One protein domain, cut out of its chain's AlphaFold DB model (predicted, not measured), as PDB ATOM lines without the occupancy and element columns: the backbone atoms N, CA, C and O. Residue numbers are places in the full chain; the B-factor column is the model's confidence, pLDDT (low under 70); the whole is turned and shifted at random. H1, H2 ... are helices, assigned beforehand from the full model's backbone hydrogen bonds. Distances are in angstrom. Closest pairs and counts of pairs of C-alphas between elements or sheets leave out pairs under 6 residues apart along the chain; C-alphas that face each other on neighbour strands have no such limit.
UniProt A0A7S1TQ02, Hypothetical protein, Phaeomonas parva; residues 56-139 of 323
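Overview. This is residues 56 to 139 of the 323 residues of the protein "Hypothetical protein" of Phaeomonas parva (UniProt A0A7S1TQ02). One long helix, H4, makes the length of this model, with three shorter helices, H1, H2 and H3, gathered near its first end. H2 and H3 pack there by that end, H1 meets it by its last residues and slants away, and residues 111 to 139, of which 111 to 137 belong to H4, stick out as a bare arm. The printed part has 84 residues with four named helices, in the order H1 H2 H3 H4, and no named strand; the class is all helix. It is extended, with a radius of gyration of the C-alphas of 19.6 A, and spans 68 by 28 by 18 A.

Arrangement. The hub is H4, residues 98 to 137. H2, residues 76 to 82, touches H4 at residues 101 to 105 alone, the same way at a steep tilt of 40 degrees; the closest C-alphas, of Leu 79 and Tyr 105, are 6.9 A apart. H3, residues 85 to 92, forms a helical hairpin with H4: they only just touch, with 3 pairs of C-alphas within 8 A, the closest being those of Ala 87 and Leu 101 at 7.3 A, and run opposite ways at a shallow tilt of 26 degrees. H1, residues 56 to 71, also only just touches H4, with 3 such pairs and with its residues 67 to 71 alone; the closest C-alphas, of Ala 71 and Gln 102, are 6.3 A apart, and the tilt is shallow, 31 degrees, opposite ways. H2 and H3 are close but not clearly touching, while H1 is apart from both. In H1, H2, H3 and H4 every O i to N i+4 pair is within hydrogen-bond range.

Along the chain. H4 is 58.8 A long, from C-alpha 98 at (71.571, 8.215, 293.355) to C-alpha 137 at (125.171, 8.920, 269.267). H1 measures 21.7 A and begins at C-alpha 56 at (91.272, 1.840, 272.025). H2 measures 10.6 A and H3 10.5 A.

Size, cuts and confidence. The two C-alphas farthest apart, of Gly 94 and Met 139, are 68.2 A apart. The printed part has no cut, and its three links are tight. Mean pLDDT of the printed part is 71.7; 34 residues are under 70, among them 56 to 72 and 130 to 139.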
ATOM      1  N   TYR A  56      91.533   1.043 270.815       43.47
ATOM      2  CA  TYR A  56      91.272   1.840 272.025       43.47
ATOM      3  C   TYR A  56      89.785   2.232 272.148       43.47
ATOM      4  O   TYR A  56      89.291   2.413 273.261       43.47
ATOM      5  N   ALA A  57      89.073   2.358 271.020       42.62
ATOM      6  CA  ALA A  57      87.646   2.654 270.989       42.62
ATOM      7  C   ALA A  57      86.829   1.485 271.559       42.62
ATOM      8  O   ALA A  57      86.152   1.702 272.565       42.62
ATOM      9  N   SER A  58      86.981   0.259 271.041       48.41
ATOM     10  CA  SER A  58      86.266  -0.907 271.588       48.41
ATOM     11  C   SER A  58      86.666  -1.244 273.022       48.41
ATOM     12  O   SER A  58      85.812  -1.622 273.825       48.41
ATOM     13  N   TRP A  59      87.925  -1.014 273.408       53.50
ATOM     14  CA  TRP A  59      88.343  -1.197 274.800       53.50
ATOM     15  C   TRP A  59      87.714  -0.151 275.732       53.50
ATOM     16  O   TRP A  59      87.259  -0.471 276.830       53.50
ATOM     17  N   SER A  60      87.640   1.111 275.292       47.69
ATOM     18  CA  SER A  60      86.978   2.177 276.052       47.69
ATOM     19  C   SER A  60      85.465   1.976 276.154       47.69
ATOM     20  O   SER A  60      84.877   2.317 277.181       47.69
ATOM     21  N   GLU A  61      84.855   1.391 275.124       50.44
ATOM     22  CA  GLU A  61      83.436   1.055 275.070       50.44
ATOM     23  C   GLU A  61      83.130  -0.136 275.985       50.44
ATOM     24  O   GLU A  61      82.250  -0.035 276.835       50.44
ATOM     25  N   GLY A  62      83.947  -1.194 275.950       62.59
ATOM     26  CA  GLY A  62      83.851  -2.328 276.871       62.59
ATOM     27  C   GLY A  62      84.026  -1.927 278.339       62.59
ATOM     28  O   GLY A  62      83.249  -2.347 279.196       62.59
ATOM     29  N   LEU A  63      84.988  -1.045 278.640       47.28
ATOM     30  CA  LEU A  63      85.189  -0.522 279.994       47.28
ATOM     31  C   LEU A  63      84.018   0.371 280.440       47.28
ATOM     32  O   LEU A  63      83.628   0.335 281.606       47.28
ATOM     33  N   SER A  64      83.451   1.172 279.532       51.81
ATOM     34  CA  SER A  64      82.294   2.021 279.831       51.81
ATOM     35  C   SER A  64      81.048   1.182 280.121       51.81
ATOM     36  O   SER A  64      80.351   1.457 281.093       51.81
ATOM     37  N   THR A  65      80.793   0.141 279.326       55.22
ATOM     38  CA  THR A  65      79.668  -0.786 279.520       55.22
ATOM     39  C   THR A  65      79.814  -1.557 280.832       55.22
ATOM     40  O   THR A  65      78.895  -1.560 281.646       55.22
ATOM     41  N   PHE A  66      81.007  -2.089 281.120       44.84
ATOM     42  CA  PHE A  66      81.288  -2.803 282.369       44.84
ATOM     43  C   PHE A  66      81.125  -1.914 283.615       44.84
ATOM     44  O   PHE A  66      80.517  -2.317 284.606       44.84
ATOM     45  N   LEU A  67      81.632  -0.676 283.569       61.56
ATOM     46  CA  LEU A  67      81.484   0.272 284.677       61.56
ATOM     47  C   LEU A  67      80.033   0.717 284.884       61.56
ATOM     48  O   LEU A  67      79.663   1.001 286.021       61.56
ATOM     49  N   ASN A  68      79.223   0.776 283.825       58.94
ATOM     50  CA  ASN A  68      77.804   1.110 283.927       58.94
ATOM     51  C   ASN A  68      76.991  -0.034 284.556       58.94
ATOM     52  O   ASN A  68      76.180   0.230 285.445       58.94
ATOM     53  N   ASP A  69      77.267  -1.290 284.194       54.91
ATOM     54  CA  ASP A  69      76.581  -2.456 284.770       54.91
ATOM     55  C   ASP A  69      76.918  -2.656 286.261       54.91
ATOM     56  O   ASP A  69      76.040  -2.943 287.086       54.91
ATOM     57  N   ASP A  70      78.174  -2.420 286.651       63.09
ATOM     58  CA  ASP A  70      78.619  -2.550 288.045       63.09
ATOM     59  C   ASP A  70      78.404  -1.290 288.903       63.09
ATOM     60  O   ASP A  70      78.438  -1.380 290.136       63.09
ATOM     61  N   ALA A  71      78.108  -0.124 288.311       62.06
ATOM     62  CA  ALA A  71      77.814   1.102 289.064       62.06
ATOM     63  C   ALA A  71      76.649   0.903 290.051       62.06
ATOM     64  O   ALA A  71      76.689   1.413 291.177       62.06
ATOM     65  N   SER A  72      75.660   0.090 289.667       69.50
ATOM     66  CA  SER A  72      74.518  -0.308 290.501       69.50
ATOM     67  C   SER A  72      74.932  -1.011 291.808       69.50
ATOM     68  O   SER A  72      74.243  -0.888 292.826       69.50
ATOM     69  N   LYS A  73      76.099  -1.670 291.825       77.31
ATOM     70  CA  LYS A  73      76.621  -2.471 292.946       77.31
ATOM     71  C   LYS A  73      77.578  -1.700 293.864       77.31
ATOM     72  O   LYS A  73      78.007  -2.227 294.894       77.31
ATOM     73  N   VAL A  74      77.907  -0.446 293.541       77.44
ATOM     74  CA  VAL A  74      78.823   0.373 294.352       77.44
ATOM     75  C   VAL A  74      78.196   0.691 295.712       77.44
ATOM     76  O   VAL A  74      77.128   1.302 295.819       77.44
ATOM     77  N   LYS A  75      78.886   0.288 296.787       79.94
ATOM     78  CA  LYS A  75      78.443   0.524 298.169       79.94
ATOM     79  C   LYS A  75      78.402   2.034 298.471       79.94
ATOM     80  O   LYS A  75      79.363   2.737 298.153       79.94
ATOM     81  N   PRO A  76      77.388   2.539 299.205       75.75
ATOM     82  CA  PRO A  76      77.272   3.964 299.541       75.75
ATOM     83  C   PRO A  76      78.510   4.568 300.224       75.75
ATOM     84  O   PRO A  76      78.800   5.749 300.052       75.75
ATOM     85  N   ARG A  77      79.264   3.769 300.992       75.94
ATOM     86  CA  ARG A  77      80.499   4.217 301.657       75.94
ATOM     87  C   ARG A  77      81.616   4.576 300.673       75.94
ATOM     88  O   ARG A  77      82.331   5.540 300.923       75.94
ATOM     89  N   GLU A  78      81.738   3.852 299.562       75.31
ATOM     90  CA  GLU A  78      82.755   4.132 298.537       75.31
ATOM     91  C   GLU A  78      82.403   5.388 297.736       75.31
ATOM     92  O   GLU A  78      83.259   6.238 297.490       75.31
ATOM     93  N   LEU A  79      81.111   5.594 297.458       78.19
ATOM     94  CA  LEU A  79      80.624   6.826 296.835       78.19
ATOM     95  C   LEU A  79      81.018   8.070 297.659       78.19
ATOM     96  O   LEU A  79      81.483   9.069 297.109       78.19
ATOM     97  N   LYS A  80      80.912   7.990 298.996       83.62
ATOM     98  CA  LYS A  80      81.290   9.086 299.911       83.62
ATOM     99  C   LYS A  80      82.787   9.406 299.904       83.62
ATOM    100  O   LYS A  80      83.143  10.560 300.107       83.62
ATOM    101  N   ARG A  81      83.658   8.418 299.680       79.06
ATOM    102  CA  ARG A  81      85.121   8.616 299.695       79.06
ATOM    103  C   ARG A  81      85.628   9.392 298.485       79.06
ATOM    104  O   ARG A  81      86.619  10.109 298.584       79.06
ATOM    105  N   HIS A  82      84.959   9.249 297.349       81.56
ATOM    106  CA  HIS A  82      85.468   9.734 296.068       81.56
ATOM    107  C   HIS A  82      84.686  10.912 295.487       81.56
ATOM    108  O   HIS A  82      85.177  11.581 294.574       81.56
ATOM    109  N   LEU A  83      83.492  11.214 295.996       89.62
ATOM    110  CA  LEU A  83      82.741  12.400 295.599       89.62
ATOM    111  C   LEU A  83      83.190  13.638 296.382       89.62
ATOM    112  O   LEU A  83      83.698  13.559 297.494       89.62
ATOM    113  N   SER A  84      83.057  14.814 295.766       91.38
ATOM    114  CA  SER A  84      83.365  16.072 296.451       91.38
ATOM    115  C   SER A  84      82.328  16.350 297.543       91.38
ATOM    116  O   SER A  84      81.157  15.986 297.412       91.38
ATOM    117  N   SER A  85      82.716  17.089 298.585       86.81
ATOM    118  CA  SER A  85      81.791  17.526 299.644       86.81
ATOM    119  C   SER A  85      80.610  18.349 299.108       86.81
ATOM    120  O   SER A  85      79.603  18.501 299.789       86.81
ATOM    121  N   ARG A  86      80.717  18.908 297.893       86.56
ATOM    122  CA  ARG A  86      79.611  19.584 297.200       86.56
ATOM    123  C   ARG A  86      78.614  18.584 296.611       86.56
ATOM    124  O   ARG A  86      77.426  18.739 296.850       86.56
ATOM    125  N   ALA A  87      79.083  17.555 295.904       87.19
ATOM    126  CA  ALA A  87      78.217  16.511 295.346       87.19
ATOM    127  C   ALA A  87      77.460  15.752 296.451       87.19
ATOM    128  O   ALA A  87      76.266  15.499 296.331       87.19
ATOM    129  N   LEU A  88      78.129  15.487 297.576       87.75
ATOM    130  CA  LEU A  88      77.504  14.889 298.758       87.75
ATOM    131  C   LEU A  88      76.412  15.775 299.364       87.75
ATOM    132  O   LEU A  88      75.352  15.266 299.710       87.75
ATOM    133  N   ARG A  89      76.644  17.092 299.448       90.81
ATOM    134  CA  ARG A  89      75.643  18.048 299.946       90.81
ATOM    135  C   ARG A  89      74.415  18.136 299.039       90.81
ATOM    136  O   ARG A  89      73.299  18.182 299.544       90.81
ATOM    137  N   LEU A  90      74.615  18.114 297.720       89.19
ATOM    138  CA  LEU A  90      73.519  18.104 296.746       89.19
ATOM    139  C   LEU A  90      72.685  16.819 296.838       89.19
ATOM    140  O   LEU A  90      71.461  16.889 296.817       89.19
ATOM    141  N   SER A  91      73.334  15.670 297.046       93.62
ATOM    142  CA  SER A  91      72.644  14.405 297.316       93.62
ATOM    143  C   SER A  91      71.804  14.451 298.588       93.62
ATOM    144  O   SER A  91      70.633  14.085 298.570       93.62
ATOM    145  N   THR A  92      72.374  14.925 299.702       91.56
ATOM    146  CA  THR A  92      71.644  15.005 300.979       91.56
ATOM    147  C   THR A  92      70.488  15.996 300.937       91.56
ATOM    148  O   THR A  92      69.527  15.830 301.675       91.56
ATOM    149  N   ALA A  93      70.572  17.008 300.072       93.69
ATOM    150  CA  ALA A  93      69.497  17.963 299.840       93.69
ATOM    151  C   ALA A  93      68.403  17.427 298.893       93.69
ATOM    152  O   ALA A  93      67.467  18.158 298.592       93.69
ATOM    153  N   GLY A  94      68.525  16.188 298.393       95.50
ATOM    154  CA  GLY A  94      67.594  15.610 297.420       95.50
ATOM    155  C   GLY A  94      67.653  16.267 296.037       95.50
ATOM    156  O   GLY A  94      66.760  16.052 295.229       95.50
ATOM    157  N   VAL A  95      68.685  17.076 295.767       95.94
ATOM    158  CA  VAL A  95      68.848  17.819 294.504       95.94
ATOM    159  C   VAL A  95      69.412  16.930 293.399       95.94
ATOM    160  O   VAL A  95      69.177  17.188 292.228       95.94
ATOM    161  N   VAL A  96      70.184  15.913 293.778       94.88
ATOM    162  CA  VAL A  96      70.843  14.976 292.866       94.88
ATOM    163  C   VAL A  96      70.497  13.574 293.334       94.88
ATOM    164  O   VAL A  96      70.737  13.231 294.500       94.88
ATOM    165  N   ASP A  97      69.927  12.774 292.441       92.88
ATOM    166  CA  ASP A  97      69.542  11.410 292.765       92.88
ATOM    167  C   ASP A  97      70.758  10.462 292.824       92.88
ATOM    168  O   ASP A  97      71.921  10.822 292.596       92.88
ATOM    169  N   ARG A  98      70.506   9.210 293.207       87.31
ATOM    170  CA  ARG A  98      71.571   8.215 293.355       87.31
ATOM    171  C   ARG A  98      72.240   7.860 292.023       87.31
ATOM    172  O   ARG A  98      73.440   7.578 292.036       87.31
ATOM    173  N   ALA A  99      71.496   7.857 290.920       88.06
ATOM    174  CA  ALA A  99      72.014   7.507 289.603       88.06
ATOM    175  C   ALA A  99      72.956   8.604 289.089       88.06
ATOM    176  O   ALA A  99      74.072   8.311 288.657       88.06
ATOM    177  N   GLU A 100      72.587   9.872 289.270       90.94
ATOM    178  CA  GLU A 100      73.435  11.014 288.920       90.94
ATOM    179  C   GLU A 100      74.742  11.041 289.736       90.94
ATOM    180  O   GLU A 100      75.820  11.340 289.210       90.94
ATOM    181  N   LEU A 101      74.706  10.665 291.022       89.00
ATOM    182  CA  LEU A 101      75.926  10.533 291.836       89.00
ATOM    183  C   LEU A 101      76.844   9.411 291.349       89.00
ATOM    184  O   LEU A 101      78.068   9.565 291.396       89.00
ATOM    185  N   GLN A 102      76.272   8.287 290.917       89.31
ATOM    186  CA  GLN A 102      77.026   7.172 290.344       89.31
ATOM    187  C   GLN A 102      77.682   7.583 289.026       89.31
ATOM    188  O   GLN A 102      78.876   7.345 288.843       89.31
ATOM    189  N   GLU A 103      76.967   8.302 288.164       88.81
ATOM    190  CA  GLU A 103      77.524   8.831 286.920       88.81
ATOM    191  C   GLU A 103      78.673   9.821 287.191       88.81
ATOM    192  O   GLU A 103      79.747   9.732 286.581       88.81
ATOM    193  N   MET A 104      78.508  10.728 288.161       88.06
ATOM    194  CA  MET A 104      79.576  11.641 288.586       88.06
ATOM    195  C   MET A 104      80.802  10.894 289.129       88.06
ATOM    196  O   MET A 104      81.941  11.291 288.849       88.06
ATOM    197  N   TYR A 105      80.595   9.816 289.890       90.62
ATOM    198  CA  TYR A 105      81.669   8.958 290.386       90.62
ATOM    199  C   TYR A 105      82.415   8.281 289.226       90.62
ATOM    200  O   TYR A 105      83.640   8.412 289.138       90.62
ATOM    201  N   CYS A 106      81.695   7.652 288.290       87.06
ATOM    202  CA  CYS A 106      82.272   6.990 287.118       87.06
ATOM    203  C   CYS A 106      83.090   7.965 286.263       87.06
ATOM    204  O   CYS A 106      84.259   7.700 285.970       87.06
ATOM    205  N   LYS A 107      82.547   9.152 285.955       86.62
ATOM    206  CA  LYS A 107      83.268  10.207 285.217       86.62
ATOM    207  C   LYS A 107      84.548  10.640 285.934       86.62
ATOM    208  O   LYS A 107      85.575  10.871 285.291       86.62
ATOM    209  N   ARG A 108      84.525  10.736 287.269       84.88
ATOM    210  CA  ARG A 108      85.702  11.132 288.056       84.88
ATOM    211  C   ARG A 108      86.780  10.050 288.061       84.88
ATOM    212  O   ARG A 108      87.947  10.385 287.850       84.88
ATOM    213  N   VAL A 109      86.405   8.790 288.277       84.75
ATOM    214  CA  VAL A 109      87.332   7.646 288.272       84.75
ATOM    215  C   VAL A 109      87.962   7.480 286.890       84.75
ATOM    216  O   VAL A 109      89.189   7.461 286.787       84.75
ATOM    217  N   LEU A 110      87.153   7.496 285.828       82.62
ATOM    218  CA  LEU A 110      87.632   7.457 284.444       82.62
ATOM    219  C   LEU A 110      88.556   8.635 284.125       82.62
ATOM    220  O   LEU A 110      89.590   8.456 283.485       82.62
ATOM    221  N   GLY A 111      88.244   9.838 284.611       85.94
ATOM    222  CA  GLY A 111      89.103  11.007 284.434       85.94
ATOM    223  C   GLY A 111      90.465  10.872 285.124       85.94
ATOM    224  O   GLY A 111      91.482  11.273 284.559       85.94
ATOM    225  N   VAL A 112      90.514  10.311 286.338       78.44
ATOM    226  CA  VAL A 112      91.777  10.042 287.052       78.44
ATOM    227  C   VAL A 112      92.583   8.961 286.335       78.44
ATOM    228  O   VAL A 112      93.788   9.131 286.147       78.44
ATOM    229  N   TRP A 113      91.918   7.893 285.898       82.00
ATOM    230  CA  TRP A 113      92.538   6.800 285.158       82.00
ATOM    231  C   TRP A 113      93.138   7.293 283.833       82.00
ATOM    232  O   TRP A 113      94.341   7.150 283.617       82.00
ATOM    233  N   ARG A 114      92.358   8.010 283.009       79.62
ATOM    234  CA  ARG A 114      92.831   8.605 281.746       79.62
ATOM    235  C   ARG A 114      94.039   9.514 281.951       79.62
ATOM    236  O   ARG A 114      94.986   9.432 281.179       79.62
ATOM    237  N   ARG A 115      94.053  10.350 282.999       75.69
ATOM    238  CA  ARG A 115      95.204  11.224 283.296       75.69
ATOM    239  C   ARG A 115      96.469  10.439 283.637       75.69
ATOM    240  O   ARG A 115      97.538  10.802 283.159       75.69
ATOM    241  N   ARG A 116      96.358   9.371 284.434       71.81
ATOM    242  CA  ARG A 116      97.508   8.524 284.794       71.81
ATOM    243  C   ARG A 116      98.071   7.784 283.584       71.81
ATOM    244  O   ARG A 116      99.279   7.813 283.374       71.81
ATOM    245  N   HIS A 117      97.209   7.198 282.759       78.56
ATOM    246  CA  HIS A 117      97.650   6.479 281.562       78.56
ATOM    247  C   HIS A 117      98.171   7.414 280.467       78.56
ATOM    248  O   HIS A 117      99.163   7.091 279.824       78.56
ATOM    249  N   LEU A 118      97.582   8.602 280.300       76.88
ATOM    250  CA  LEU A 118      98.108   9.611 279.381       76.88
ATOM    251  C   LEU A 118      99.490  10.109 279.827       76.88
ATOM    252  O   LEU A 118     100.382  10.234 278.996       76.88
ATOM    253  N   ALA A 119      99.695  10.337 281.129       62.38
ATOM    254  CA  ALA A 119     101.003  10.707 281.666       62.38
ATOM    255  C   ALA A 119     102.049   9.601 281.442       62.38
ATOM    256  O   ALA A 119     103.155   9.897 280.999       62.38
ATOM    257  N   ALA A 120     101.685   8.332 281.667       64.50
ATOM    258  CA  ALA A 120     102.555   7.189 281.390       64.50
ATOM    259  C   ALA A 120     102.883   7.057 279.891       64.50
ATOM    260  O   ALA A 120     104.038   6.860 279.526       64.50
ATOM    261  N   ALA A 121     101.898   7.243 279.007       73.12
ATOM    262  CA  ALA A 121     102.105   7.214 277.561       73.12
ATOM    263  C   ALA A 121     103.013   8.360 277.078       73.12
ATOM    264  O   ALA A 121     103.889   8.146 276.240       73.12
ATOM    265  N   ILE A 122     102.847   9.569 277.628       72.94
ATOM    266  CA  ILE A 122     103.717  10.719 277.345       72.94
ATOM    267  C   ILE A 122     105.141  10.439 277.837       72.94
ATOM    268  O   ILE A 122     106.089  10.623 277.073       72.94
ATOM    269  N   PHE A 123     105.296   9.941 279.067       57.78
ATOM    270  CA  PHE A 123     106.592   9.575 279.638       57.78
ATOM    271  C   PHE A 123     107.308   8.518 278.786       57.78
ATOM    272  O   PHE A 123     108.445   8.735 278.371       57.78
ATOM    273  N   ASN A 124     106.618   7.439 278.410       61.84
ATOM    274  CA  ASN A 124     107.172   6.384 277.559       61.84
ATOM    275  C   ASN A 124     107.545   6.899 276.162       61.84
ATOM    276  O   ASN A 124     108.570   6.506 275.609       61.84
ATOM    277  N   ARG A 125     106.769   7.833 275.595       70.19
ATOM    278  CA  ARG A 125     107.104   8.483 274.319       70.19
ATOM    279  C   ARG A 125     108.360   9.350 274.426       70.19
ATOM    280  O   ARG A 125     109.144   9.386 273.480       70.19
ATOM    281  N   HIS A 126     108.556  10.046 275.544       63.09
ATOM    282  CA  HIS A 126     109.774  10.819 275.802       63.09
ATOM    283  C   HIS A 126     110.987   9.918 276.048       63.09
ATOM    284  O   HIS A 126     112.055  10.181 275.495       63.09
ATOM    285  N   LEU A 127     110.813   8.823 276.789       57.31
ATOM    286  CA  LEU A 127     111.858   7.830 277.023       57.31
ATOM    287  C   LEU A 127     112.301   7.169 275.708       57.31
ATOM    288  O   LEU A 127     113.487   7.141 275.400       57.31
ATOM    289  N   ALA A 128     111.353   6.749 274.863       63.69
ATOM    290  CA  ALA A 128     111.643   6.163 273.554       63.69
ATOM    291  C   ALA A 128     112.340   7.144 272.592       63.69
ATOM    292  O   ALA A 128     113.194   6.738 271.806       63.69
ATOM    293  N   LYS A 129     112.003   8.441 272.646       70.12
ATOM    294  CA  LYS A 129     112.723   9.480 271.889       70.12
ATOM    295  C   LYS A 129     114.155   9.663 272.392       70.12
ATOM    296  O   LYS A 129     115.052   9.817 271.574       70.12
ATOM    297  N   SER A 130     114.358   9.618 273.707       51.62
ATOM    298  CA  SER A 130     115.675   9.805 274.329       51.62
ATOM    299  C   SER A 130     116.605   8.623 274.034       51.62
ATOM    300  O   SER A 130     117.727   8.826 273.586       51.62
ATOM    301  N   LEU A 131     116.097   7.389 274.129       56.81
ATOM    302  CA  LEU A 131     116.849   6.175 273.788       56.81
ATOM    303  C   LEU A 131     117.223   6.097 272.298       56.81
ATOM    304  O   LEU A 131     118.295   5.613 271.947       56.81
ATOM    305  N   ARG A 132     116.373   6.616 271.398       58.28
ATOM    306  CA  ARG A 132     116.706   6.718 269.964       58.28
ATOM    307  C   ARG A 132     117.812   7.735 269.680       58.28
ATOM    308  O   ARG A 132     118.561   7.541 268.731       58.28
ATOM    309  N   LEU A 133     117.917   8.802 270.471       48.66
ATOM    310  CA  LEU A 133     118.994   9.785 270.327       48.66
ATOM    311  C   LEU A 133     120.336   9.219 270.817       48.66
ATOM    312  O   LEU A 133     121.352   9.446 270.165       48.66
ATOM    313  N   GLU A 134     120.340   8.409 271.879       46.38
ATOM    314  CA  GLU A 134     121.550   7.707 272.337       46.38
ATOM    315  C   GLU A 134     122.038   6.645 271.341       46.38
ATOM    316  O   GLU A 134     123.240   6.546 271.098       46.38
ATOM    317  N   GLN A 135     121.135   5.907 270.685       45.41
ATOM    318  CA  GLN A 135     121.521   4.939 269.645       45.41
ATOM    319  C   GLN A 135     122.111   5.598 268.388       45.41
ATOM    320  O   GLN A 135     122.944   4.999 267.710       45.41
ATOM    321  N   VAL A 136     121.720   6.838 268.076       46.88
ATOM    322  CA  VAL A 136     122.347   7.617 266.994       46.88
ATOM    323  C   VAL A 136     123.714   8.155 267.432       46.88
ATOM    324  O   VAL A 136     124.639   8.182 266.623       46.88
ATOM    325  N   ALA A 137     123.884   8.502 268.712       41.50
ATOM    326  CA  ALA A 137     125.171   8.920 269.267       41.50
ATOM    327  C   ALA A 137     126.197   7.769 269.361       41.50
ATOM    328  O   ALA A 137     127.396   8.018 269.275       41.50
ATOM    329  N   SER A 138     125.756   6.508 269.467       38.59
ATOM    330  CA  SER A 138     126.648   5.338 269.537       38.59
ATOM    331  C   SER A 138     127.113   4.784 268.179       38.59
ATOM    332  O   SER A 138     127.859   3.808 268.156       38.59
ATOM    333  N   MET A 139     126.699   5.364 267.043       36.84
ATOM    334  CA  MET A 139     127.053   4.883 265.690       36.84
ATOM    335  C   MET A 139     128.152   5.692 264.977       36.84
ATOM    336  O   MET A 139     128.222   5.692 263.748       36.84
TER     337      MET A 139